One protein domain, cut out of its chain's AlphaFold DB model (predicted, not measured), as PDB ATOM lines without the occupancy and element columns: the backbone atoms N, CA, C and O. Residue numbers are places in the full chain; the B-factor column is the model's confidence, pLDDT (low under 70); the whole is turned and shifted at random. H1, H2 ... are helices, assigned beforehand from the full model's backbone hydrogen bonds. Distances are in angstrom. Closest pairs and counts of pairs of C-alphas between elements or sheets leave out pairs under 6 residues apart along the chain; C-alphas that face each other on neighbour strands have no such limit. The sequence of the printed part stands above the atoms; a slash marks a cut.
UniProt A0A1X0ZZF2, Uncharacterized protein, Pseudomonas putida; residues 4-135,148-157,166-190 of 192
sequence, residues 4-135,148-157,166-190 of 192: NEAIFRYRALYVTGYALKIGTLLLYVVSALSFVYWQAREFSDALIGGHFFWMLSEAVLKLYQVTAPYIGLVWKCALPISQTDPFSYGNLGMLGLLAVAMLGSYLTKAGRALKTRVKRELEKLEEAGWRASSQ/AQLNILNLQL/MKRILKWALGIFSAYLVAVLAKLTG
ATOM      1  N   ASN A   4      38.391  23.825  25.602       66.88
ATOM      2  CA  ASN A   4      39.203  24.981  25.992       66.88
ATOM      3  C   ASN A   4      40.208  25.365  24.891       66.88
ATOM      4  O   ASN A   4      40.353  26.534  24.525       66.88
ATOM      5  N   GLU A   5      40.834  24.359  24.277       72.81
ATOM      6  CA  GLU A   5      41.717  24.544  23.127       72.81
ATOM      7  C   GLU A   5      40.939  25.057  21.901       72.81
ATOM      8  O   GLU A   5      41.431  25.902  21.153       72.81
ATOM      9  N   ALA A   6      39.681  24.638  21.727       67.12
ATOM     10  CA  ALA A   6      38.779  25.177  20.712       67.12
ATOM     11  C   ALA A   6      38.414  26.637  20.931       67.12
ATOM     12  O   ALA A   6      38.393  27.404  19.962       67.12
ATOM     13  N   ILE A   7      38.201  27.036  22.185       73.75
ATOM     14  CA  ILE A   7      37.938  28.425  22.541       73.75
ATOM     15  C   ILE A   7      39.142  29.310  22.225       73.75
ATOM     16  O   ILE A   7      39.002  30.343  21.561       73.75
ATOM     17  N   PHE A   8      40.329  28.877  22.643       77.44
ATOM     18  CA  PHE A   8      41.565  29.595  22.370       77.44
ATOM     19  C   PHE A   8      41.835  29.703  20.863       77.44
ATOM     20  O   PHE A   8      42.057  30.802  20.351       77.44
ATOM     21  N   ARG A   9      41.724  28.591  20.119       74.94
ATOM     22  CA  ARG A   9      41.977  28.578  18.670       74.94
ATOM     23  C   ARG A   9      40.996  29.449  17.891       74.94
ATOM     24  O   ARG A   9      41.445  30.172  17.005       74.94
ATOM     25  N   TYR A  10      39.690  29.452  18.192       76.25
ATOM     26  CA  TYR A  10      38.778  30.333  17.446       76.25
ATOM     27  C   TYR A  10      39.064  31.812  17.725       76.25
ATOM     28  O   TYR A  10      38.977  32.618  16.799       76.25
ATOM     29  N   ARG A  11      39.420  32.181  18.968       76.81
ATOM     30  CA  ARG A  11      39.779  33.565  19.321       76.81
ATOM     31  C   ARG A  11      41.059  33.989  18.616       76.81
ATOM     32  O   ARG A  11      41.060  35.044  17.991       76.81
ATOM     33  N   ALA A  12      42.091  33.149  18.640       77.56
ATOM     34  CA  ALA A  12      43.343  33.399  17.933       77.56
ATOM     35  C   ALA A  12      43.105  33.580  16.424       77.56
ATOM     36  O   ALA A  12      43.504  34.592  15.860       77.56
ATOM     37  N   LEU A  13      42.357  32.677  15.778       77.81
ATOM     38  CA  LEU A  13      42.007  32.794  14.355       77.81
ATOM     39  C   LEU A  13      41.240  34.087  14.041       77.81
ATOM     40  O   LEU A  13      41.452  34.701  12.994       77.81
ATOM     41  N   TYR A  14      40.355  34.511  14.944       78.44
ATOM     42  CA  TYR A  14      39.586  35.739  14.784       78.44
ATOM     43  C   TYR A  14      40.470  36.982  14.912       78.44
ATOM     44  O   TYR A  14      40.439  37.834  14.027       78.44
ATOM     45  N   VAL A  15      41.281  37.064  15.971       80.88
ATOM     46  CA  VAL A  15      42.192  38.189  16.230       80.88
ATOM     47  C   VAL A  15      43.226  38.301  15.117       80.88
ATOM     48  O   VAL A  15      43.346  39.362  14.515       80.88
ATOM     49  N   THR A  16      43.897  37.203  14.763       80.94
ATOM     50  CA  THR A  16      44.890  37.185  13.680       80.94
ATOM     51  C   THR A  16      44.253  37.546  12.341       80.94
ATOM     52  O   THR A  16      44.795  38.353  11.590       80.94
ATOM     53  N   GLY A  17      43.067  37.011  12.041       78.75
ATOM     54  CA  GLY A  17      42.361  37.337  10.807       78.75
ATOM     55  C   GLY A  17      41.952  38.814  10.709       78.75
ATOM     56  O   GLY A  17      42.041  39.397   9.628       78.75
ATOM     57  N   TYR A  18      41.533  39.432  11.818       83.00
ATOM     58  CA  TYR A  18      41.235  40.868  11.872       83.00
ATOM     59  C   TYR A  18      42.496  41.729  11.801       83.00
ATOM     60  O   TYR A  18      42.509  42.694  11.043       83.00
ATOM     61  N   ALA A  19      43.552  41.362  12.527       84.69
ATOM     62  CA  ALA A  19      44.829  42.066  12.501       84.69
ATOM     63  C   ALA A  19      45.408  42.108  11.078       84.69
ATOM     64  O   ALA A  19      45.790  43.174  10.603       84.69
ATOM     65  N   LEU A  20      45.369  40.981  10.356       83.25
ATOM     66  CA  LEU A  20      45.796  40.916   8.957       83.25
ATOM     67  C   LEU A  20      44.943  41.806   8.050       83.25
ATOM     68  O   LEU A  20      45.490  42.533   7.229       83.25
ATOM     69  N   LYS A  21      43.614  41.799   8.197       85.00
ATOM     70  CA  LYS A  21      42.721  42.664   7.403       85.00
ATOM     71  C   LYS A  21      42.952  44.148   7.648       85.00
ATOM     72  O   LYS A  21      43.028  44.914   6.697       85.00
ATOM     73  N   ILE A  22      43.023  44.553   8.912       87.94
ATOM     74  CA  ILE A  22      43.199  45.959   9.277       87.94
ATOM     75  C   ILE A  22      44.595  46.421   8.857       87.94
ATOM     76  O   ILE A  22      44.716  47.474   8.242       87.94
ATOM     77  N   GLY A  23      45.630  45.615   9.106       86.19
ATOM     78  CA  GLY A  23      47.000  45.927   8.702       86.19
ATOM     79  C   GLY A  23      47.154  46.063   7.187       86.19
ATOM     80  O   GLY A  23      47.702  47.054   6.714       86.19
ATOM     81  N   THR A  24      46.618  45.108   6.418       86.81
ATOM     82  CA  THR A  24      46.632  45.170   4.943       86.81
ATOM     83  C   THR A  24      45.853  46.365   4.408       86.81
ATOM     84  O   THR A  24      46.358  47.058   3.532       86.81
ATOM     85  N   LEU A  25      44.665  46.652   4.951       89.06
ATOM     86  CA  LEU A  25      43.872  47.822   4.568       89.06
ATOM     87  C   LEU A  25      44.631  49.125   4.837       89.06
ATOM     88  O   LEU A  25      44.655  50.010   3.989       89.06
ATOM     89  N   LEU A  26      45.263  49.238   6.002       88.75
ATOM     90  CA  LEU A  26      45.965  50.449   6.408       88.75
ATOM     91  C   LEU A  26      47.214  50.681   5.541       88.75
ATOM     92  O   LEU A  26      47.415  51.795   5.064       88.75
ATOM     93  N   LEU A  27      47.978  49.626   5.233       87.50
ATOM     94  CA  LEU A  27      49.076  49.682   4.259       87.50
ATOM     95  C   LEU A  27      48.594  50.062   2.855       87.50
ATOM     96  O   LEU A  27      49.241  50.864   2.184       87.50
ATOM     97  N   TYR A  28      47.457  49.522   2.417       88.06
ATOM     98  CA  TYR A  28      46.872  49.830   1.114       88.06
ATOM     99  C   TYR A  28      46.488  51.311   1.009       88.06
ATOM    100  O   TYR A  28      46.854  51.979   0.046       88.06
ATOM    101  N   VAL A  29      45.803  51.845   2.027       88.38
ATOM    102  CA  VAL A  29      45.400  53.259   2.092       88.38
ATOM    103  C   VAL A  29      46.617  54.177   2.095       88.38
ATOM    104  O   VAL A  29      46.656  55.148   1.347       88.38
ATOM    105  N   VAL A  30      47.631  53.862   2.898       88.75
ATOM    106  CA  VAL A  30      48.860  54.660   2.984       88.75
ATOM    107  C   VAL A  30      49.659  54.625   1.674       88.75
ATOM    108  O   VAL A  30      50.165  55.658   1.230       88.75
ATOM    109  N   SER A  31      49.721  53.471   1.007       86.38
ATOM    110  CA  SER A  31      50.360  53.339  -0.311       86.38
ATOM    111  C   SER A  31      49.601  54.135  -1.379       86.38
ATOM    112  O   SER A  31      50.213  54.849  -2.170       86.38
ATOM    113  N   ALA A  32      48.265  54.099  -1.354       87.19
ATOM    114  CA  ALA A  32      47.422  54.895  -2.242       87.19
ATOM    115  C   ALA A  32      47.571  56.407  -1.993       87.19
ATOM    116  O   ALA A  32      47.688  57.170  -2.945       87.19
ATOM    117  N   LEU A  33      47.626  56.848  -0.733       87.56
ATOM    118  CA  LEU A  33      47.880  58.251  -0.383       87.56
ATOM    119  C   LEU A  33      49.247  58.714  -0.888       87.56
ATOM    120  O   LEU A  33      49.351  59.781  -1.485       87.56
ATOM    121  N   SER A  34      50.278  57.892  -0.699       86.62
ATOM    122  CA  SER A  34      51.627  58.180  -1.196       86.62
ATOM    123  C   SER A  34      51.636  58.318  -2.720       86.62
ATOM    124  O   SER A  34      52.232  59.250  -3.252       86.62
ATOM    125  N   PHE A  35      50.919  57.439  -3.424       86.12
ATOM    126  CA  PHE A  35      50.742  57.530  -4.870       86.12
ATOM    127  C   PHE A  35      50.038  58.829  -5.294       86.12
ATOM    128  O   PHE A  35      50.532  59.541  -6.164       86.12
ATOM    129  N   VAL A  36      48.926  59.181  -4.637       85.12
ATOM    130  CA  VAL A  36      48.193  60.430  -4.904       85.12
ATOM    131  C   VAL A  36      49.078  61.652  -4.677       85.12
ATOM    132  O   VAL A  36      49.043  62.570  -5.489       85.12
ATOM    133  N   TYR A  37      49.887  61.665  -3.615       87.31
ATOM    134  CA  TYR A  37      50.825  62.753  -3.345       87.31
ATOM    135  C   TYR A  37      51.801  62.963  -4.504       87.31
ATOM    136  O   TYR A  37      51.913  64.078  -5.007       87.31
ATOM    137  N   TRP A  38      52.477  61.898  -4.946       83.69
ATOM    138  CA  TRP A  38      53.462  61.991  -6.025       83.69
ATOM    139  C   TRP A  38      52.826  62.394  -7.352       83.69
ATOM    140  O   TRP A  38      53.337  63.290  -8.019       83.69
ATOM    141  N   GLN A  39      51.669  61.822  -7.685       84.50
ATOM    142  CA  GLN A  39      50.955  62.167  -8.910       84.50
ATOM    143  C   GLN A  39      50.479  63.626  -8.895       84.50
ATOM    144  O   GLN A  39      50.622  64.349  -9.876       84.50
ATOM    145  N   ALA A  40      49.939  64.085  -7.766       83.44
ATOM    146  CA  ALA A  40      49.487  65.461  -7.605       83.44
ATOM    147  C   ALA A  40      50.657  66.457  -7.609       83.44
ATOM    148  O   ALA A  40      50.514  67.574  -8.097       83.44
ATOM    149  N   ARG A  41      51.832  66.058  -7.113       85.25
ATOM    150  CA  ARG A  41      53.044  66.876  -7.194       85.25
ATOM    151  C   ARG A  41      53.558  67.003  -8.626       85.25
ATOM    152  O   ARG A  41      53.991  68.073  -9.013       85.25
ATOM    153  N   GLU A  42      53.489  65.939  -9.415       83.19
ATOM    154  CA  GLU A  42      53.884  65.974 -10.827       83.19
ATOM    155  C   GLU A  42      52.962  66.885 -11.656       83.19
ATOM    156  O   GLU A  42      53.420  67.628 -12.519       83.19
ATOM    157  N   PHE A  43      51.663  66.900 -11.340       82.94
ATOM    158  CA  PHE A  43      50.684  67.764 -12.004       82.94
ATOM    159  C   PHE A  43      50.548  69.167 -11.395       82.94
ATOM    160  O   PHE A  43      49.775  69.972 -11.919       82.94
ATOM    161  N   SER A  44      51.269  69.502 -10.316       81.06
ATOM    162  CA  SER A  44      51.145  70.827  -9.685       81.06
ATOM    163  C   SER A  44      51.633  71.960 -10.580       81.06
ATOM    164  O   SER A  44      51.137  73.078 -10.471       81.06
ATOM    165  N   ASP A  45      52.555  71.652 -11.491       81.56
ATOM    166  CA  ASP A  45      53.172  72.623 -12.397       81.56
ATOM    167  C   ASP A  45      52.383  72.773 -13.714       81.56
ATOM    168  O   ASP A  45      52.764  73.532 -14.606       81.56
ATOM    169  N   ALA A  46      51.256  72.062 -13.852       81.31
ATOM    170  CA  ALA A  46      50.405  72.133 -15.030       81.31
ATOM    171  C   ALA A  46      49.649  73.471 -15.115       81.31
ATOM    172  O   ALA A  46      49.065  73.954 -14.142       81.31
ATOM    173  N   LEU A  47      49.581  74.028 -16.331       72.06
ATOM    174  CA  LEU A  47      48.970  75.332 -16.622       72.06
ATOM    175  C   LEU A  47      47.472  75.411 -16.258       72.06
ATOM    176  O   LEU A  47      46.952  76.485 -15.969       72.06
ATOM    177  N   ILE A  48      46.772  74.272 -16.281       74.38
ATOM    178  CA  ILE A  48      45.348  74.149 -15.960       74.38
ATOM    179  C   ILE A  48      45.209  73.137 -14.824       74.38
ATOM    180  O   ILE A  48      45.637  71.994 -14.947       74.38
ATOM    181  N   GLY A  49      44.598  73.551 -13.711       75.06
ATOM    182  CA  GLY A  49      44.363  72.676 -12.560       75.06
ATOM    183  C   GLY A  49      45.567  72.466 -11.632       75.06
ATOM    184  O   GLY A  49      45.395  71.832 -10.593       75.06
ATOM    185  N   GLY A  50      46.740  73.042 -11.922       81.31
ATOM    186  CA  GLY A  50      47.938  72.922 -11.076       81.31
ATOM    187  C   GLY A  50      47.710  73.337  -9.618       81.31
ATOM    188  O   GLY A  50      48.102  72.620  -8.701       81.31
ATOM    189  N   HIS A  51      46.946  74.410  -9.372       83.94
ATOM    190  CA  HIS A  51      46.569  74.825  -8.010       83.94
ATOM    191  C   HIS A  51      45.775  73.763  -7.236       83.94
ATOM    192  O   HIS A  51      45.979  73.599  -6.033       83.94
ATOM    193  N   PHE A  52      44.882  73.033  -7.911       85.06
ATOM    194  CA  PHE A  52      44.108  71.959  -7.292       85.06
ATOM    195  C   PHE A  52      45.012  70.776  -6.931       85.06
ATOM    196  O   PHE A  52      44.959  70.280  -5.806       85.06
ATOM    197  N   PHE A  53      45.885  70.360  -7.851       83.88
ATOM    198  CA  PHE A  53      46.839  69.279  -7.606       83.88
ATOM    199  C   PHE A  53      47.864  69.641  -6.526       83.88
ATOM    200  O   PHE A  53      48.142  68.834  -5.639       83.88
ATOM    201  N   TRP A  54      48.332  70.887  -6.501       88.38
ATOM    202  CA  TRP A  54      49.150  71.399  -5.411       88.38
ATOM    203  C   TRP A  54      48.424  71.286  -4.063       88.38
ATOM    204  O   TRP A  54      48.964  70.693  -3.129       88.38
ATOM    205  N   MET A  55      47.173  71.757  -3.980       88.81
ATOM    206  CA  MET A  55      46.359  71.678  -2.761       88.81
ATOM    207  C   MET A  55      46.134  70.228  -2.306       88.81
ATOM    208  O   MET A  55      46.196  69.942  -1.111       88.81
ATOM    209  N   LEU A  56      45.915  69.309  -3.249       88.12
ATOM    210  CA  LEU A  56      45.774  67.882  -2.976       88.12
ATOM    211  C   LEU A  56      47.074  67.286  -2.414       88.12
ATOM    212  O   LEU A  56      47.034  66.580  -1.408       88.12
ATOM    213  N   SER A  57      48.227  67.608  -3.013       88.31
ATOM    214  CA  SER A  57      49.537  67.155  -2.523       88.31
ATOM    215  C   SER A  57      49.824  67.683  -1.112       88.31
ATOM    216  O   SER A  57      50.241  66.930  -0.231       88.31
ATOM    217  N   GLU A  58      49.492  68.947  -0.855       91.38
ATOM    218  CA  GLU A  58      49.679  69.600   0.438       91.38
ATOM    219  C   GLU A  58      48.761  68.998   1.513       91.38
ATOM    220  O   GLU A  58      49.169  68.795   2.658       91.38
ATOM    221  N   ALA A  59      47.523  68.645   1.152       90.00
ATOM    222  CA  ALA A  59      46.600  67.958   2.050       90.00
ATOM    223  C   ALA A  59      47.132  66.577   2.467       90.00
ATOM    224  O   ALA A  59      47.089  66.235   3.652       90.00
ATOM    225  N   VAL A  60      47.677  65.800   1.524       88.81
ATOM    226  CA  VAL A  60      48.284  64.496   1.833       88.81
ATOM    227  C   VAL A  60      49.547  64.660   2.682       88.81
ATOM    228  O   VAL A  60      49.742  63.900   3.629       88.81
ATOM    229  N   LEU A  61      50.374  65.674   2.411       90.06
ATOM    230  CA  LEU A  61      51.567  65.964   3.209       90.06
ATOM    231  C   LEU A  61      51.211  66.317   4.660       90.06
ATOM    232  O   LEU A  61      51.819  65.794   5.595       90.06
ATOM    233  N   LYS A  62      50.187  67.152   4.870       90.62
ATOM    234  CA  LYS A  62      49.674  67.470   6.212       90.62
ATOM    235  C   LYS A  62      49.129  66.231   6.913       90.62
ATOM    236  O   LYS A  62      49.410  66.019   8.092       90.62
ATOM    237  N   LEU A  63      48.400  65.380   6.190       89.00
ATOM    238  CA  LEU A  63      47.918  64.110   6.726       89.00
ATOM    239  C   LEU A  63      49.085  63.207   7.153       89.00
ATOM    240  O   LEU A  63      49.037  62.624   8.237       89.00
ATOM    241  N   TYR A  64      50.150  63.129   6.353       88.12
ATOM    242  CA  TYR A  64      51.380  62.429   6.718       88.12
ATOM    243  C   TYR A  64      51.994  63.014   7.993       88.12
ATOM    244  O   TYR A  64      52.226  62.266   8.934       88.12
ATOM    245  N   GLN A  65      52.189  64.330   8.087       89.00
ATOM    246  CA  GLN A  65      52.795  64.963   9.266       89.00
ATOM    247  C   GLN A  65      52.002  64.704  10.554       89.00
ATOM    248  O   GLN A  65      52.592  64.434  11.599       89.00
ATOM    249  N   VAL A  66      50.669  64.731  10.478       91.62
ATOM    250  CA  VAL A  66      49.792  64.455  11.626       91.62
ATOM    251  C   VAL A  66      49.818  62.977  12.020       91.62
ATOM    252  O   VAL A  66      49.751  62.648  13.204       91.62
ATOM    253  N   THR A  67      49.908  62.065  11.049       87.94
ATOM    254  CA  THR A  67      49.781  60.619  11.296       87.94
ATOM    255  C   THR A  67      51.120  59.896  11.470       87.94
ATOM    256  O   THR A  67      51.160  58.844  12.107       87.94
ATOM    257  N   ALA A  68      52.229  60.453  10.982       84.44
ATOM    258  CA  ALA A  68      53.571  59.881  11.076       84.44
ATOM    259  C   ALA A  68      54.027  59.550  12.512       84.44
ATOM    260  O   ALA A  68      54.639  58.494  12.684       84.44
ATOM    261  N   PRO A  69      53.711  60.341  13.560       87.69
ATOM    262  CA  PRO A  69      54.064  59.985  14.938       87.69
ATOM    263  C   PRO A  69      53.368  58.710  15.433       87.69
ATOM    264  O   PRO A  69      53.928  57.974  16.239       87.69
ATOM    265  N   TYR A  70      52.159  58.432  14.940       85.31
ATOM    266  CA  TYR A  70      51.318  57.330  15.416       85.31
ATOM    267  C   TYR A  70      51.464  56.062  14.569       85.31
ATOM    268  O   TYR A  70      51.471  54.953  15.094       85.31
ATOM    269  N   ILE A  71      51.581  56.219  13.248       83.38
ATOM    270  CA  ILE A  71      51.627  55.114  12.278       83.38
ATOM    271  C   ILE A  71      52.853  55.195  11.360       83.38
ATOM    272  O   ILE A  71      52.836  54.699  10.235       83.38
ATOM    273  N   GLY A  72      53.947  55.797  11.831       77.94
ATOM    274  CA  GLY A  72      55.163  56.011  11.038       77.94
ATOM    275  C   GLY A  72      55.776  54.735  10.461       77.94
ATOM    276  O   GLY A  72      56.322  54.766   9.362       77.94
ATOM    277  N   LEU A  73      55.636  53.592  11.144       81.44
ATOM    278  CA  LEU A  73      56.058  52.293  10.605       81.44
ATOM    279  C   LEU A  73      55.290  51.945   9.325       81.44
ATOM    280  O   LEU A  73      55.875  51.461   8.364       81.44
ATOM    281  N   VAL A  74      53.995  52.254   9.280       83.25
ATOM    282  CA  VAL A  74      53.144  51.947   8.129       83.25
ATOM    283  C   VAL A  74      53.471  52.850   6.945       83.25
ATOM    284  O   VAL A  74      53.545  52.371   5.820       83.25
ATOM    285  N   TRP A  75      53.769  54.125   7.207       82.06
ATOM    286  CA  TRP A  75      54.287  55.045   6.193       82.06
ATOM    287  C   TRP A  75      55.636  54.604   5.620       82.06
ATOM    288  O   TRP A  75      55.849  54.717   4.419       82.06
ATOM    289  N   LYS A  76      56.534  54.046   6.442       79.62
ATOM    290  CA  LYS A  76      57.815  53.492   5.966       79.62
ATOM    291  C   LYS A  76      57.645  52.229   5.120       79.62
ATOM    292  O   LYS A  76      58.466  51.965   4.252       79.62
ATOM    293  N   CYS A  77      56.596  51.455   5.378       79.94
ATOM    294  CA  CYS A  77      56.263  50.244   4.631       79.94
ATOM    295  C   CYS A  77      55.314  50.500   3.447       79.94
ATOM    296  O   CYS A  77      54.823  49.538   2.855       79.94
ATOM    297  N   ALA A  78      55.030  51.762   3.116       81.81
ATOM    298  CA  ALA A  78      54.201  52.111   1.973       81.81
ATOM    299  C   ALA A  78      54.843  51.602   0.676       81.81
ATOM    300  O   ALA A  78      56.038  51.787   0.441       81.81
ATOM    301  N   LEU A  79      54.048  50.951  -0.169       83.38
ATOM    302  CA  LEU A  79      54.523  50.392  -1.427       83.38
ATOM    303  C   LEU A  79      54.468  51.464  -2.527       83.38
ATOM    304  O   LEU A  79      53.420  52.089  -2.704       83.38
ATOM    305  N   PRO A  80      55.557  51.672  -3.287       78.81
ATOM    306  CA  PRO A  80      55.571  52.640  -4.376       78.81
ATOM    307  C   PRO A  80      54.777  52.101  -5.571       78.81
ATOM    308  O   PRO A  80      55.217  51.186  -6.265       78.81
ATOM    309  N   ILE A  81      53.591  52.656  -5.803       82.19
ATOM    310  CA  ILE A  81      52.728  52.280  -6.928       82.19
ATOM    311  C   ILE A  81      53.255  52.964  -8.194       82.19
ATOM    312  O   ILE A  81      53.497  54.169  -8.184       82.19
ATOM    313  N   SER A  82      53.414  52.209  -9.281       75.25
ATOM    314  CA  SER A  82      53.859  52.740 -10.575       75.25
ATOM    315  C   SER A  82      52.817  52.476 -11.657       75.25
ATOM    316  O   SER A  82      52.330  51.356 -11.785       75.25
ATOM    317  N   GLN A  83      52.474  53.485 -12.457       73.94
ATOM    318  CA  GLN A  83      51.607  53.299 -13.629       73.94
ATOM    319  C   GLN A  83      52.388  52.870 -14.875       73.94
ATOM    320  O   GLN A  83      51.826  52.233 -15.762       73.94
ATOM    321  N   THR A  84      53.675  53.213 -14.944       74.00
ATOM    322  CA  THR A  84      54.521  52.974 -16.120       74.00
ATOM    323  C   THR A  84      55.007  51.533 -16.200       74.00
ATOM    324  O   THR A  84      55.139  50.997 -17.296       74.00
ATOM    325  N   ASP A  85      55.223  50.891 -15.049       73.25
ATOM    326  CA  ASP A  85      55.607  49.483 -14.964       73.25
ATOM    327  C   ASP A  85      54.605  48.685 -14.104       73.25
ATOM    328  O   ASP A  85      54.669  48.719 -12.862       73.25
ATOM    329  N   PRO A  86      53.674  47.939 -14.735       71.06
ATOM    330  CA  PRO A  86      52.673  47.149 -14.025       71.06
ATOM    331  C   PRO A  86      53.283  46.011 -13.191       71.06
ATOM    332  O   PRO A  86      52.665  45.608 -12.206       71.06
ATOM    333  N   PHE A  87      54.498  45.544 -13.509       77.19
ATOM    334  CA  PHE A  87      55.216  44.496 -12.767       77.19
ATOM    335  C   PHE A  87      56.292  45.057 -11.823       77.19
ATOM    336  O   PHE A  87      57.179  44.333 -11.354       77.19
ATOM    337  N   SER A  88      56.196  46.344 -11.492       77.00
ATOM    338  CA  SER A  88      57.041  46.967 -10.479       77.00
ATOM    339  C   SER A  88      56.858  46.316  -9.102       77.00
ATOM    340  O   SER A  88      55.807  45.762  -8.765       77.00
ATOM    341  N   TYR A  89      57.901  46.403  -8.267       78.50
ATOM    342  CA  TYR A  89      57.918  45.810  -6.925       78.50
ATOM    343  C   TYR A  89      56.729  46.255  -6.063       78.50
ATOM    344  O   TYR A  89      56.135  45.432  -5.370       78.50
ATOM    345  N   GLY A  90      56.347  47.535  -6.119       79.31
ATOM    346  CA  GLY A  90      55.230  48.037  -5.324       79.31
ATOM    347  C   GLY A  90      53.869  47.548  -5.816       79.31
ATOM    348  O   GLY A  90      53.041  47.160  -4.994       79.31
ATOM    349  N   ASN A  91      53.651  47.457  -7.132       79.62
ATOM    350  CA  ASN A  91      52.410  46.908  -7.692       79.62
ATOM    351  C   ASN A  91      52.253  45.416  -7.378       79.62
ATOM    352  O   ASN A  91      51.186  44.965  -6.955       79.62
ATOM    353  N   LEU A  92      53.339  44.657  -7.524       82.06
ATOM    354  CA  LEU A  92      53.415  43.266  -7.091       82.06
ATOM    355  C   LEU A  92      53.131  43.157  -5.586       82.06
ATOM    356  O   LEU A  92      52.281  42.365  -5.176       82.06
ATOM    357  N   GLY A  93      53.757  43.998  -4.762       80.19
ATOM    358  CA  GLY A  93      53.499  44.054  -3.324       80.19
ATOM    359  C   GLY A  93      52.026  44.317  -2.992       80.19
ATOM    360  O   GLY A  93      51.485  43.691  -2.082       80.19
ATOM    361  N   MET A  94      51.345  45.171  -3.761       82.88
ATOM    362  CA  MET A  94      49.914  45.454  -3.599       82.88
ATOM    363  C   MET A  94      49.042  44.234  -3.925       82.88
ATOM    364  O   MET A  94      48.083  43.950  -3.200       82.88
ATOM    365  N   LEU A  95      49.398  43.453  -4.950       80.19
ATOM    366  CA  LEU A  95      48.762  42.155  -5.214       80.19
ATOM    367  C   LEU A  95      49.024  41.155  -4.077       80.19
ATOM    368  O   LEU A  95      48.114  40.439  -3.654       80.19
ATOM    369  N   GLY A  96      50.240  41.147  -3.528       80.94
ATOM    370  CA  GLY A  96      50.590  40.371  -2.339       80.94
ATOM    371  C   GLY A  96      49.730  40.743  -1.126       80.94
ATOM    372  O   GLY A  96      49.176  39.862  -0.467       80.94
ATOM    373  N   LEU A  97      49.528  42.040  -0.865       84.31
ATOM    374  CA  LEU A  97      48.645  42.523   0.204       84.31
ATOM    375  C   LEU A  97      47.201  42.048   0.019       84.31
ATOM    376  O   LEU A  97      46.547  41.685   0.998       84.31
ATOM    377  N   LEU A  98      46.713  41.982  -1.221       81.75
ATOM    378  CA  LEU A  98      45.384  41.454  -1.527       81.75
ATOM    379  C   LEU A  98      45.280  39.960  -1.179       81.75
ATOM    380  O   LEU A  98      44.292  39.538  -0.567       81.75
ATOM    381  N   ALA A  99      46.316  39.167  -1.466       80.25
ATOM    382  CA  ALA A  99      46.380  37.767  -1.044       80.25
ATOM    383  C   ALA A  99      46.379  37.629   0.493       80.25
ATOM    384  O   ALA A  99      45.647  36.799   1.044       80.25
ATOM    385  N   VAL A 100      47.117  38.488   1.207       83.12
ATOM    386  CA  VAL A 100      47.119  38.522   2.681       83.12
ATOM    387  C   VAL A 100      45.739  38.915   3.232       83.12
ATOM    388  O   VAL A 100      45.253  38.299   4.185       83.12
ATOM    389  N   ALA A 101      45.049  39.873   2.611       81.06
ATOM    390  CA  ALA A 101      43.692  40.266   2.993       81.06
ATOM    391  C   ALA A 101      42.672  39.127   2.777       81.06
ATOM    392  O   ALA A 101      41.777  38.899   3.608       81.06
ATOM    393  N   MET A 102      42.821  38.356   1.692       80.62
ATOM    394  CA  MET A 102      42.037  37.138   1.458       80.62
ATOM    395  C   MET A 102      42.310  36.077   2.528       80.62
ATOM    396  O   MET A 102      41.362  35.482   3.049       80.62
ATOM    397  N   LEU A 103      43.569  35.884   2.926       78.81
ATOM    398  CA  LEU A 103      43.935  34.966   4.004       78.81
ATOM    399  C   LEU A 103      43.345  35.408   5.356       78.81
ATOM    400  O   LEU A 103      42.750  34.599   6.067       78.81
ATOM    401  N   GLY A 104      43.391  36.700   5.686       77.56
ATOM    402  CA  GLY A 104      42.709  37.235   6.871       77.56
ATOM    403  C   GLY A 104      41.191  36.998   6.828       77.56
ATOM    404  O   GLY A 104      40.550  36.652   7.828       77.56
ATOM    405  N   SER A 105      40.585  37.100   5.640       81.25
ATOM    406  CA  SER A 105      39.170  36.759   5.418       81.25
ATOM    407  C   SER A 105      38.868  35.285   5.629       81.25
ATOM    408  O   SER A 105      37.830  34.952   6.205       81.25
ATOM    409  N   TYR A 106      39.778  34.413   5.219       78.50
ATOM    410  CA  TYR A 106      39.688  32.986   5.469       78.50
ATOM    411  C   TYR A 106      39.737  32.675   6.971       78.50
ATOM    412  O   TYR A 106      38.831  32.024   7.489       78.50
ATOM    413  N   LEU A 107      40.732  33.207   7.686       76.94
ATOM    414  CA  LEU A 107      40.922  32.961   9.120       76.94
ATOM    415  C   LEU A 107      39.728  33.447   9.948       76.94
ATOM    416  O   LEU A 107      39.221  32.718  10.798       76.94
ATOM    417  N   THR A 108      39.202  34.637   9.640       80.56
ATOM    418  CA  THR A 108      37.998  35.156  10.313       80.56
ATOM    419  C   THR A 108      36.765  34.279  10.077       80.56
ATOM    420  O   THR A 108      36.014  34.020  11.021       80.56
ATOM    421  N   LYS A 109      36.546  33.777   8.851       78.31
ATOM    422  CA  LYS A 109      35.440  32.850   8.546       78.31
ATOM    423  C   LYS A 109      35.620  31.497   9.238       78.31
ATOM    424  O   LYS A 109      34.666  31.001   9.831       78.31
ATOM    425  N   ALA A 110      36.832  30.944   9.222       73.12
ATOM    426  CA  ALA A 110      37.160  29.701   9.915       73.12
ATOM    427  C   ALA A 110      36.936  29.826  11.433       73.12
ATOM    428  O   ALA A 110      36.290  28.968  12.034       73.12
ATOM    429  N   GLY A 111      37.366  30.937  12.041       73.88
ATOM    430  CA  GLY A 111      37.111  31.244  13.449       73.88
ATOM    431  C   GLY A 111      35.617  31.359  13.774       73.88
ATOM    432  O   GLY A 111      35.166  30.801  14.771       73.88
ATOM    433  N   ARG A 112      34.812  32.007  12.914       77.56
ATOM    434  CA  ARG A 112      33.344  32.061  13.079       77.56
ATOM    435  C   ARG A 112      32.708  30.675  13.005       77.56
ATOM    436  O   ARG A 112      31.896  30.347  13.862       77.56
ATOM    437  N   ALA A 113      33.090  29.863  12.022       76.62
ATOM    438  CA  ALA A 113      32.578  28.504  11.883       76.62
ATOM    439  C   ALA A 113      32.916  27.647  13.114       76.62
ATOM    440  O   ALA A 113      32.048  26.943  13.630       76.62
ATOM    441  N   LEU A 114      34.147  27.756  13.627       74.00
ATOM    442  CA  LEU A 114      34.575  27.058  14.838       74.00
ATOM    443  C   LEU A 114      33.808  27.549  16.075       74.00
ATOM    444  O   LEU A 114      33.313  26.723  16.837       74.00
ATOM    445  N   LYS A 115      33.611  28.866  16.233       77.50
ATOM    446  CA  LYS A 115      32.791  29.444  17.310       77.50
ATOM    447  C   LYS A 115      31.360  28.904  17.289       77.50
ATOM    448  O   LYS A 115      30.848  28.517  18.333       77.50
ATOM    449  N   THR A 116      30.720  28.853  16.120       79.06
ATOM    450  CA  THR A 116      29.352  28.326  15.987       79.06
ATOM    451  C   THR A 116      29.277  26.851  16.375       79.06
ATOM    452  O   THR A 116      28.321  26.445  17.027       79.06
ATOM    453  N   ARG A 117      30.287  26.048  16.018       75.12
ATOM    454  CA  ARG A 117      30.354  24.634  16.417       75.12
ATOM    455  C   ARG A 117      30.539  24.475  17.920       75.12
ATOM    456  O   ARG A 117      29.775  23.744  18.528       75.12
ATOM    457  N   VAL A 118      31.485  25.207  18.512       75.12
ATOM    458  CA  VAL A 118      31.693  25.213  19.969       75.12
ATOM    459  C   VAL A 118      30.406  25.609  20.689       75.12
ATOM    460  O   VAL A 118      30.030  24.940  21.639       75.12
ATOM    461  N   LYS A 119      29.691  26.637  20.209       77.81
ATOM    462  CA  LYS A 119      28.417  27.058  20.806       77.81
ATOM    463  C   LYS A 119      27.359  25.950  20.756       77.81
ATOM    464  O   LYS A 119      26.748  25.676  21.775       77.81
ATOM    465  N   ARG A 120      27.192  25.291  19.603       78.31
ATOM    466  CA  ARG A 120      26.232  24.184  19.448       78.31
ATOM    467  C   ARG A 120      26.561  22.993  20.344       78.31
ATOM    468  O   ARG A 120      25.652  22.378  20.880       78.31
ATOM    469  N   GLU A 121      27.839  22.649  20.489       73.25
ATOM    470  CA  GLU A 121      28.240  21.563  21.393       73.25
ATOM    471  C   GLU A 121      28.034  21.950  22.862       73.25
ATOM    472  O   GLU A 121      27.590  21.126  23.654       73.25
ATOM    473  N   LEU A 122      28.257  23.216  23.221       74.50
ATOM    474  CA  LEU A 122      27.995  23.715  24.570       74.50
ATOM    475  C   LEU A 122      26.493  23.718  24.898       74.50
ATOM    476  O   LEU A 122      26.118  23.258  25.969       74.50
ATOM    477  N   GLU A 123      25.643  24.135  23.954       75.81
ATOM    478  CA  GLU A 123      24.174  24.071  24.066       75.81
ATOM    479  C   GLU A 123      23.685  22.620  24.240       75.81
ATOM    480  O   GLU A 123      22.884  22.337  25.127       75.81
ATOM    481  N   LYS A 124      24.218  21.662  23.466       74.00
ATOM    482  CA  LYS A 124      23.884  20.234  23.629       74.00
ATOM    483  C   LYS A 124      24.306  19.675  24.988       74.00
ATOM    484  O   LYS A 124      23.589  18.855  25.556       74.00
ATOM    485  N   LEU A 125      25.481  20.068  25.483       69.12
ATOM    486  CA  LEU A 125      25.986  19.628  26.785       69.12
ATOM    487  C   LEU A 125      25.169  20.229  27.933       69.12
ATOM    488  O   LEU A 125      24.880  19.530  28.900       69.12
ATOM    489  N   GLU A 126      24.753  21.488  27.804       71.94
ATOM    490  CA  GLU A 126      23.833  22.133  28.737       71.94
ATOM    491  C   GLU A 126      22.478  21.409  28.756       71.94
ATOM    492  O   GLU A 126      22.019  21.006  29.823       71.94
ATOM    493  N   GLU A 127      21.880  21.128  27.594       72.06
ATOM    494  CA  GLU A 127      20.639  20.350  27.511       72.06
ATOM    495  C   GLU A 127      20.774  18.932  28.091       72.06
ATOM    496  O   GLU A 127      19.847  18.431  28.729       72.06
ATOM    497  N   ALA A 128      21.906  18.258  27.871       67.69
ATOM    498  CA  ALA A 128      22.170  16.941  28.449       67.69
ATOM    499  C   ALA A 128      22.283  17.008  29.981       67.69
ATOM    500  O   ALA A 128      21.725  16.154  30.670       67.69
ATOM    501  N   GLY A 129      22.934  18.050  30.512       62.47
ATOM    502  CA  GLY A 129      22.986  18.337  31.946       62.47
ATOM    503  C   GLY A 129      21.600  18.598  32.541       62.47
ATOM    504  O   GLY A 129      21.258  18.003  33.560       62.47
ATOM    505  N   TRP A 130      20.771  19.400  31.866       65.00
ATOM    506  CA  TRP A 130      19.383  19.666  32.264       65.00
ATOM    507  C   TRP A 130      18.503  18.407  32.243       65.00
ATOM    508  O   TRP A 130      17.689  18.197  33.145       65.00
ATOM    509  N   ARG A 131      18.658  17.534  31.238       63.75
ATOM    510  CA  ARG A 131      17.932  16.251  31.182       63.75
ATOM    511  C   ARG A 131      18.364  15.309  32.310       63.75
ATOM    512  O   ARG A 131      17.507  14.691  32.937       63.75
ATOM    513  N   ALA A 132      19.661  15.256  32.617       60.28
ATOM    514  CA  ALA A 132      20.190  14.468  33.726       60.28
ATOM    515  C   ALA A 132      19.724  14.997  35.095       60.28
ATOM    516  O   ALA A 132      19.322  14.206  35.945       60.28
ATOM    517  N   SER A 133      19.687  16.319  35.305       54.44
ATOM    518  CA  SER A 133      19.178  16.909  36.551       54.44
ATOM    519  C   SER A 133      17.670  16.704  36.729       54.44
ATOM    520  O   SER A 133      17.209  16.564  37.855       54.44
ATOM    521  N   SER A 134      16.914  16.628  35.630       55.16
ATOM    522  CA  SER A 134      15.466  16.360  35.646       55.16
ATOM    523  C   SER A 134      15.125  14.887  35.935       55.16
ATOM    524  O   SER A 134      14.043  14.597  36.439       55.16
ATOM    525  N   GLN A 135      16.036  13.951  35.634       53.38
ATOM    526  CA  GLN A 135      15.911  12.525  35.984       53.38
ATOM    527  C   GLN A 135      16.523  12.177  37.352       53.38
ATOM    528  O   GLN A 135      16.167  11.159  37.938       53.38
ATOM    529  N   ALA A 148      32.130  16.097  36.062       45.12
ATOM    530  CA  ALA A 148      31.531  16.495  34.791       45.12
ATOM    531  C   ALA A 148      31.992  17.893  34.340       45.12
ATOM    532  O   ALA A 148      32.364  18.058  33.180       45.12
ATOM    533  N   GLN A 149      32.063  18.880  35.243       42.41
ATOM    534  CA  GLN A 149      32.536  20.232  34.904       42.41
ATOM    535  C   GLN A 149      34.006  20.277  34.450       42.41
ATOM    536  O   GLN A 149      34.337  21.034  33.537       42.41
ATOM    537  N   LEU A 150      34.877  19.428  35.008       43.16
ATOM    538  CA  LEU A 150      36.269  19.289  34.556       43.16
ATOM    539  C   LEU A 150      36.398  18.494  33.242       43.16
ATOM    540  O   LEU A 150      37.310  18.752  32.458       43.16
ATOM    541  N   ASN A 151      35.475  17.569  32.953       48.06
ATOM    542  CA  ASN A 151      35.533  16.720  31.758       48.06
ATOM    543  C   ASN A 151      34.828  17.324  30.524       48.06
ATOM    544  O   ASN A 151      35.190  17.014  29.390       48.06
ATOM    545  N   ILE A 152      33.887  18.258  30.712       50.03
ATOM    546  CA  ILE A 152      33.255  19.032  29.622       50.03
ATOM    547  C   ILE A 152      34.299  19.802  28.799       50.03
ATOM    548  O   ILE A 152      34.179  19.928  27.579       50.03
ATOM    549  N   LEU A 153      35.374  20.259  29.444       48.84
ATOM    550  CA  LEU A 153      36.477  20.937  28.770       48.84
ATOM    551  C   LEU A 153      37.337  19.984  27.924       48.84
ATOM    552  O   LEU A 153      37.971  20.470  26.993       48.84
ATOM    553  N   ASN A 154      37.328  18.671  28.192       46.38
ATOM    554  CA  ASN A 154      38.132  17.644  27.511       46.38
ATOM    555  C   ASN A 154      37.388  16.872  26.408       46.38
ATOM    556  O   ASN A 154      38.025  16.124  25.663       46.38
ATOM    557  N   LEU A 155      36.076  17.068  26.254       47.88
ATOM    558  CA  LEU A 155      35.293  16.434  25.192       47.88
ATOM    559  C   LEU A 155      35.833  16.808  23.801       47.88
ATOM    560  O   LEU A 155      35.978  17.984  23.454       47.88
ATOM    561  N   GLN A 156      36.162  15.784  23.008       46.09
ATOM    562  CA  GLN A 156      36.643  15.953  21.641       46.09
ATOM    563  C   GLN A 156      35.504  16.423  20.735       46.09
ATOM    564  O   GLN A 156      34.493  15.739  20.596       46.09
ATOM    565  N   LEU A 157      35.683  17.576  20.079       44.59
ATOM    566  CA  LEU A 157      34.752  18.002  19.031       44.59
ATOM    567  C   LEU A 157      34.782  17.013  17.847       44.59
ATOM    568  O   LEU A 157      35.880  16.653  17.411       44.59
ATOM    569  N   MET A 166      35.894  26.210   0.436       52.84
ATOM    570  CA  MET A 166      36.902  26.785   1.319       52.84
ATOM    571  C   MET A 166      38.310  26.273   0.976       52.84
ATOM    572  O   MET A 166      39.251  27.062   0.918       52.84
ATOM    573  N   LYS A 167      38.442  24.985   0.618       58.78
ATOM    574  CA  LYS A 167      39.673  24.433   0.016       58.78
ATOM    575  C   LYS A 167      40.022  25.099  -1.316       58.78
ATOM    576  O   LYS A 167      41.198  25.297  -1.604       58.78
ATOM    577  N   ARG A 168      39.019  25.454  -2.128       60.25
ATOM    578  CA  ARG A 168      39.237  26.115  -3.423       60.25
ATOM    579  C   ARG A 168      39.867  27.493  -3.229       60.25
ATOM    580  O   ARG A 168      40.924  27.738  -3.790       60.25
ATOM    581  N   ILE A 169      39.288  28.343  -2.379       59.03
ATOM    582  CA  ILE A 169      39.823  29.689  -2.091       59.03
ATOM    583  C   ILE A 169      41.252  29.616  -1.535       59.03
ATOM    584  O   ILE A 169      42.107  30.393  -1.948       59.03
ATOM    585  N   LEU A 170      41.535  28.647  -0.658       60.94
ATOM    586  CA  LEU A 170      42.880  28.443  -0.118       60.94
ATOM    587  C   LEU A 170      43.889  28.051  -1.207       60.94
ATOM    588  O   LEU A 170      44.999  28.566  -1.208       60.94
ATOM    589  N   LYS A 171      43.500  27.188  -2.157       63.81
ATOM    590  CA  LYS A 171      44.348  26.829  -3.306       63.81
ATOM    591  C   LYS A 171      44.650  28.031  -4.200       63.81
ATOM    592  O   LYS A 171      45.786  28.170  -4.630       63.81
ATOM    593  N   TRP A 172      43.673  28.906  -4.443       64.69
ATOM    594  CA  TRP A 172      43.901  30.144  -5.198       64.69
ATOM    595  C   TRP A 172      44.847  31.091  -4.454       64.69
ATOM    596  O   TRP A 172      45.804  31.576  -5.047       64.69
ATOM    597  N   ALA A 173      44.641  31.296  -3.151       58.81
ATOM    598  CA  ALA A 173      45.515  32.137  -2.335       58.81
ATOM    599  C   ALA A 173      46.954  31.590  -2.267       58.81
ATOM    600  O   ALA A 173      47.901  32.356  -2.422       58.81
ATOM    601  N   LEU A 174      47.126  30.271  -2.105       66.56
ATOM    602  CA  LEU A 174      48.443  29.630  -2.152       66.56
ATOM    603  C   LEU A 174      49.075  29.717  -3.542       66.56
ATOM    604  O   LEU A 174      50.275  29.924  -3.625       66.56
ATOM    605  N   GLY A 175      48.287  29.573  -4.610       60.50
ATOM    606  CA  GLY A 175      48.763  29.671  -5.990       60.50
ATOM    607  C   GLY A 175      49.269  31.072  -6.334       60.50
ATOM    608  O   GLY A 175      50.320  31.221  -6.948       60.50
ATOM    609  N   ILE A 176      48.565  32.106  -5.869       61.34
ATOM    610  CA  ILE A 176      49.003  33.500  -5.999       61.34
ATOM    611  C   ILE A 176      50.273  33.727  -5.172       61.34
ATOM    612  O   ILE A 176      51.220  34.330  -5.663       61.34
ATOM    613  N   PHE A 177      50.339  33.187  -3.952       56.84
ATOM    614  CA  PHE A 177      51.528  33.282  -3.106       56.84
ATOM    615  C   PHE A 177      52.734  32.532  -3.696       56.84
ATOM    616  O   PHE A 177      53.847  33.043  -3.656       56.84
ATOM    617  N   SER A 178      52.533  31.356  -4.298       54.66
ATOM    618  CA  SER A 178      53.600  30.602  -4.962       54.66
ATOM    619  C   SER A 178      54.051  31.275  -6.252       54.66
ATOM    620  O   SER A 178      55.245  31.322  -6.513       54.66
ATOM    621  N   ALA A 179      53.127  31.843  -7.033       57.56
ATOM    622  CA  ALA A 179      53.472  32.631  -8.213       57.56
ATOM    623  C   ALA A 179      54.266  33.887  -7.824       57.56
ATOM    624  O   ALA A 179      55.246  34.224  -8.478       57.56
ATOM    625  N   TYR A 180      53.898  34.525  -6.711       58.19
ATOM    626  CA  TYR A 180      54.638  35.647  -6.142       58.19
ATOM    627  C   TYR A 180      56.045  35.240  -5.699       58.19
ATOM    628  O   TYR A 180      57.019  35.914  -6.012       58.19
ATOM    629  N   LEU A 181      56.164  34.103  -5.012       56.44
ATOM    630  CA  LEU A 181      57.436  33.571  -4.533       56.44
ATOM    631  C   LEU A 181      58.358  33.196  -5.706       56.44
ATOM    632  O   LEU A 181      59.540  33.527  -5.675       56.44
ATOM    633  N   VAL A 182      57.808  32.609  -6.774       64.06
ATOM    634  CA  VAL A 182      58.523  32.329  -8.031       64.06
ATOM    635  C   VAL A 182      58.935  33.616  -8.746       64.06
ATOM    636  O   VAL A 182      60.067  33.699  -9.203       64.06
ATOM    637  N   ALA A 183      58.077  34.638  -8.807       60.00
ATOM    638  CA  ALA A 183      58.420  35.925  -9.418       60.00
ATOM    639  C   ALA A 183      59.542  36.650  -8.652       60.00
ATOM    640  O   ALA A 183      60.450  37.212  -9.260       60.00
ATOM    641  N   VAL A 184      59.519  36.594  -7.316       56.09
ATOM    642  CA  VAL A 184      60.587  37.133  -6.461       56.09
ATOM    643  C   VAL A 184      61.894  36.357  -6.651       56.09
ATOM    644  O   VAL A 184      62.949  36.975  -6.773       56.09
ATOM    645  N   LEU A 185      61.833  35.023  -6.730       55.59
ATOM    646  CA  LEU A 185      62.997  34.172  -7.002       55.59
ATOM    647  C   LEU A 185      63.584  34.420  -8.390       55.59
ATOM    648  O   LEU A 185      64.787  34.617  -8.488       55.59
ATOM    649  N   ALA A 186      62.754  34.484  -9.432       58.06
ATOM    650  CA  ALA A 186      63.190  34.733 -10.805       58.06
ATOM    651  C   ALA A 186      63.943  36.067 -10.942       58.06
ATOM    652  O   ALA A 186      64.948  36.143 -11.654       58.06
ATOM    653  N   LYS A 187      63.495  37.092 -10.204       51.50
ATOM    654  CA  LYS A 187      64.125  38.417 -10.157       51.50
ATOM    655  C   LYS A 187      65.411  38.432  -9.315       51.50
ATOM    656  O   LYS A 187      66.367  39.105  -9.678       51.50
ATOM    657  N   LEU A 188      65.476  37.654  -8.229       46.84
ATOM    658  CA  LEU A 188      66.705  37.447  -7.441       46.84
ATOM    659  C   LEU A 188      67.771  36.640  -8.198       46.84
ATOM    660  O   LEU A 188      68.958  36.857  -7.985       46.84
ATOM    661  N   THR A 189      67.360  35.734  -9.086       64.69
ATOM    662  CA  THR A 189      68.267  34.953  -9.941       64.69
ATOM    663  C   THR A 189      68.651  35.670 -11.237       64.69
ATOM    664  O   THR A 189      69.395  35.102 -12.030       64.69
ATOM    665  N   GLY A 190      68.151  36.889 -11.477       38.94
ATOM    666  CA  GLY A 190      68.466  37.680 -12.672       38.94
ATOM    667  C   GLY A 190      67.969  37.069 -13.985       38.94
ATOM    668  O   GLY A 190      68.539  37.336 -15.037       38.94
TER     669      GLY A 190
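This is residues 4 to 135, 148 to 157 and 166 to 190 of the 192 residues of an uncharacterized protein of Pseudomonas putida (UniProt A0A1X0ZZF2). Two long helices, H1 and H3, run side by side; H2 folds back along H1, and H5 packs on H3. The printed part has 167 residues with five named helices. It is all helix and extended: radius of gyration of the C-alphas 24.2 A, spans 88, 41 and 25 A.

H1, residues 4 to 45, and H2, residues 50 to 76, form a hairpin. H3, residues 89 to 135, touches H1, closest at C-alphas 104 and 17, 4.0 A. H5, residues 166 to 188, touches H3, closest at C-alphas 173 and 99, 5.8 A. H4, residues 148 to 152, is near H3. Every O i to N i+4 pair is within hydrogen-bond range in H3, H4 and H5, 37 of 38 in H1 and 19 of 23 in H2.

H1 begins at C-alpha 4 (39.203, 24.981, 25.992); H5 ends at C-alpha 188 (66.705, 37.447, -7.441).

Across the cuts, C-alphas 135 and 148 are 16.2 A apart, 157 and 166 19.9 A. The link H2 to H3 is long. H4 has mean pLDDT 46.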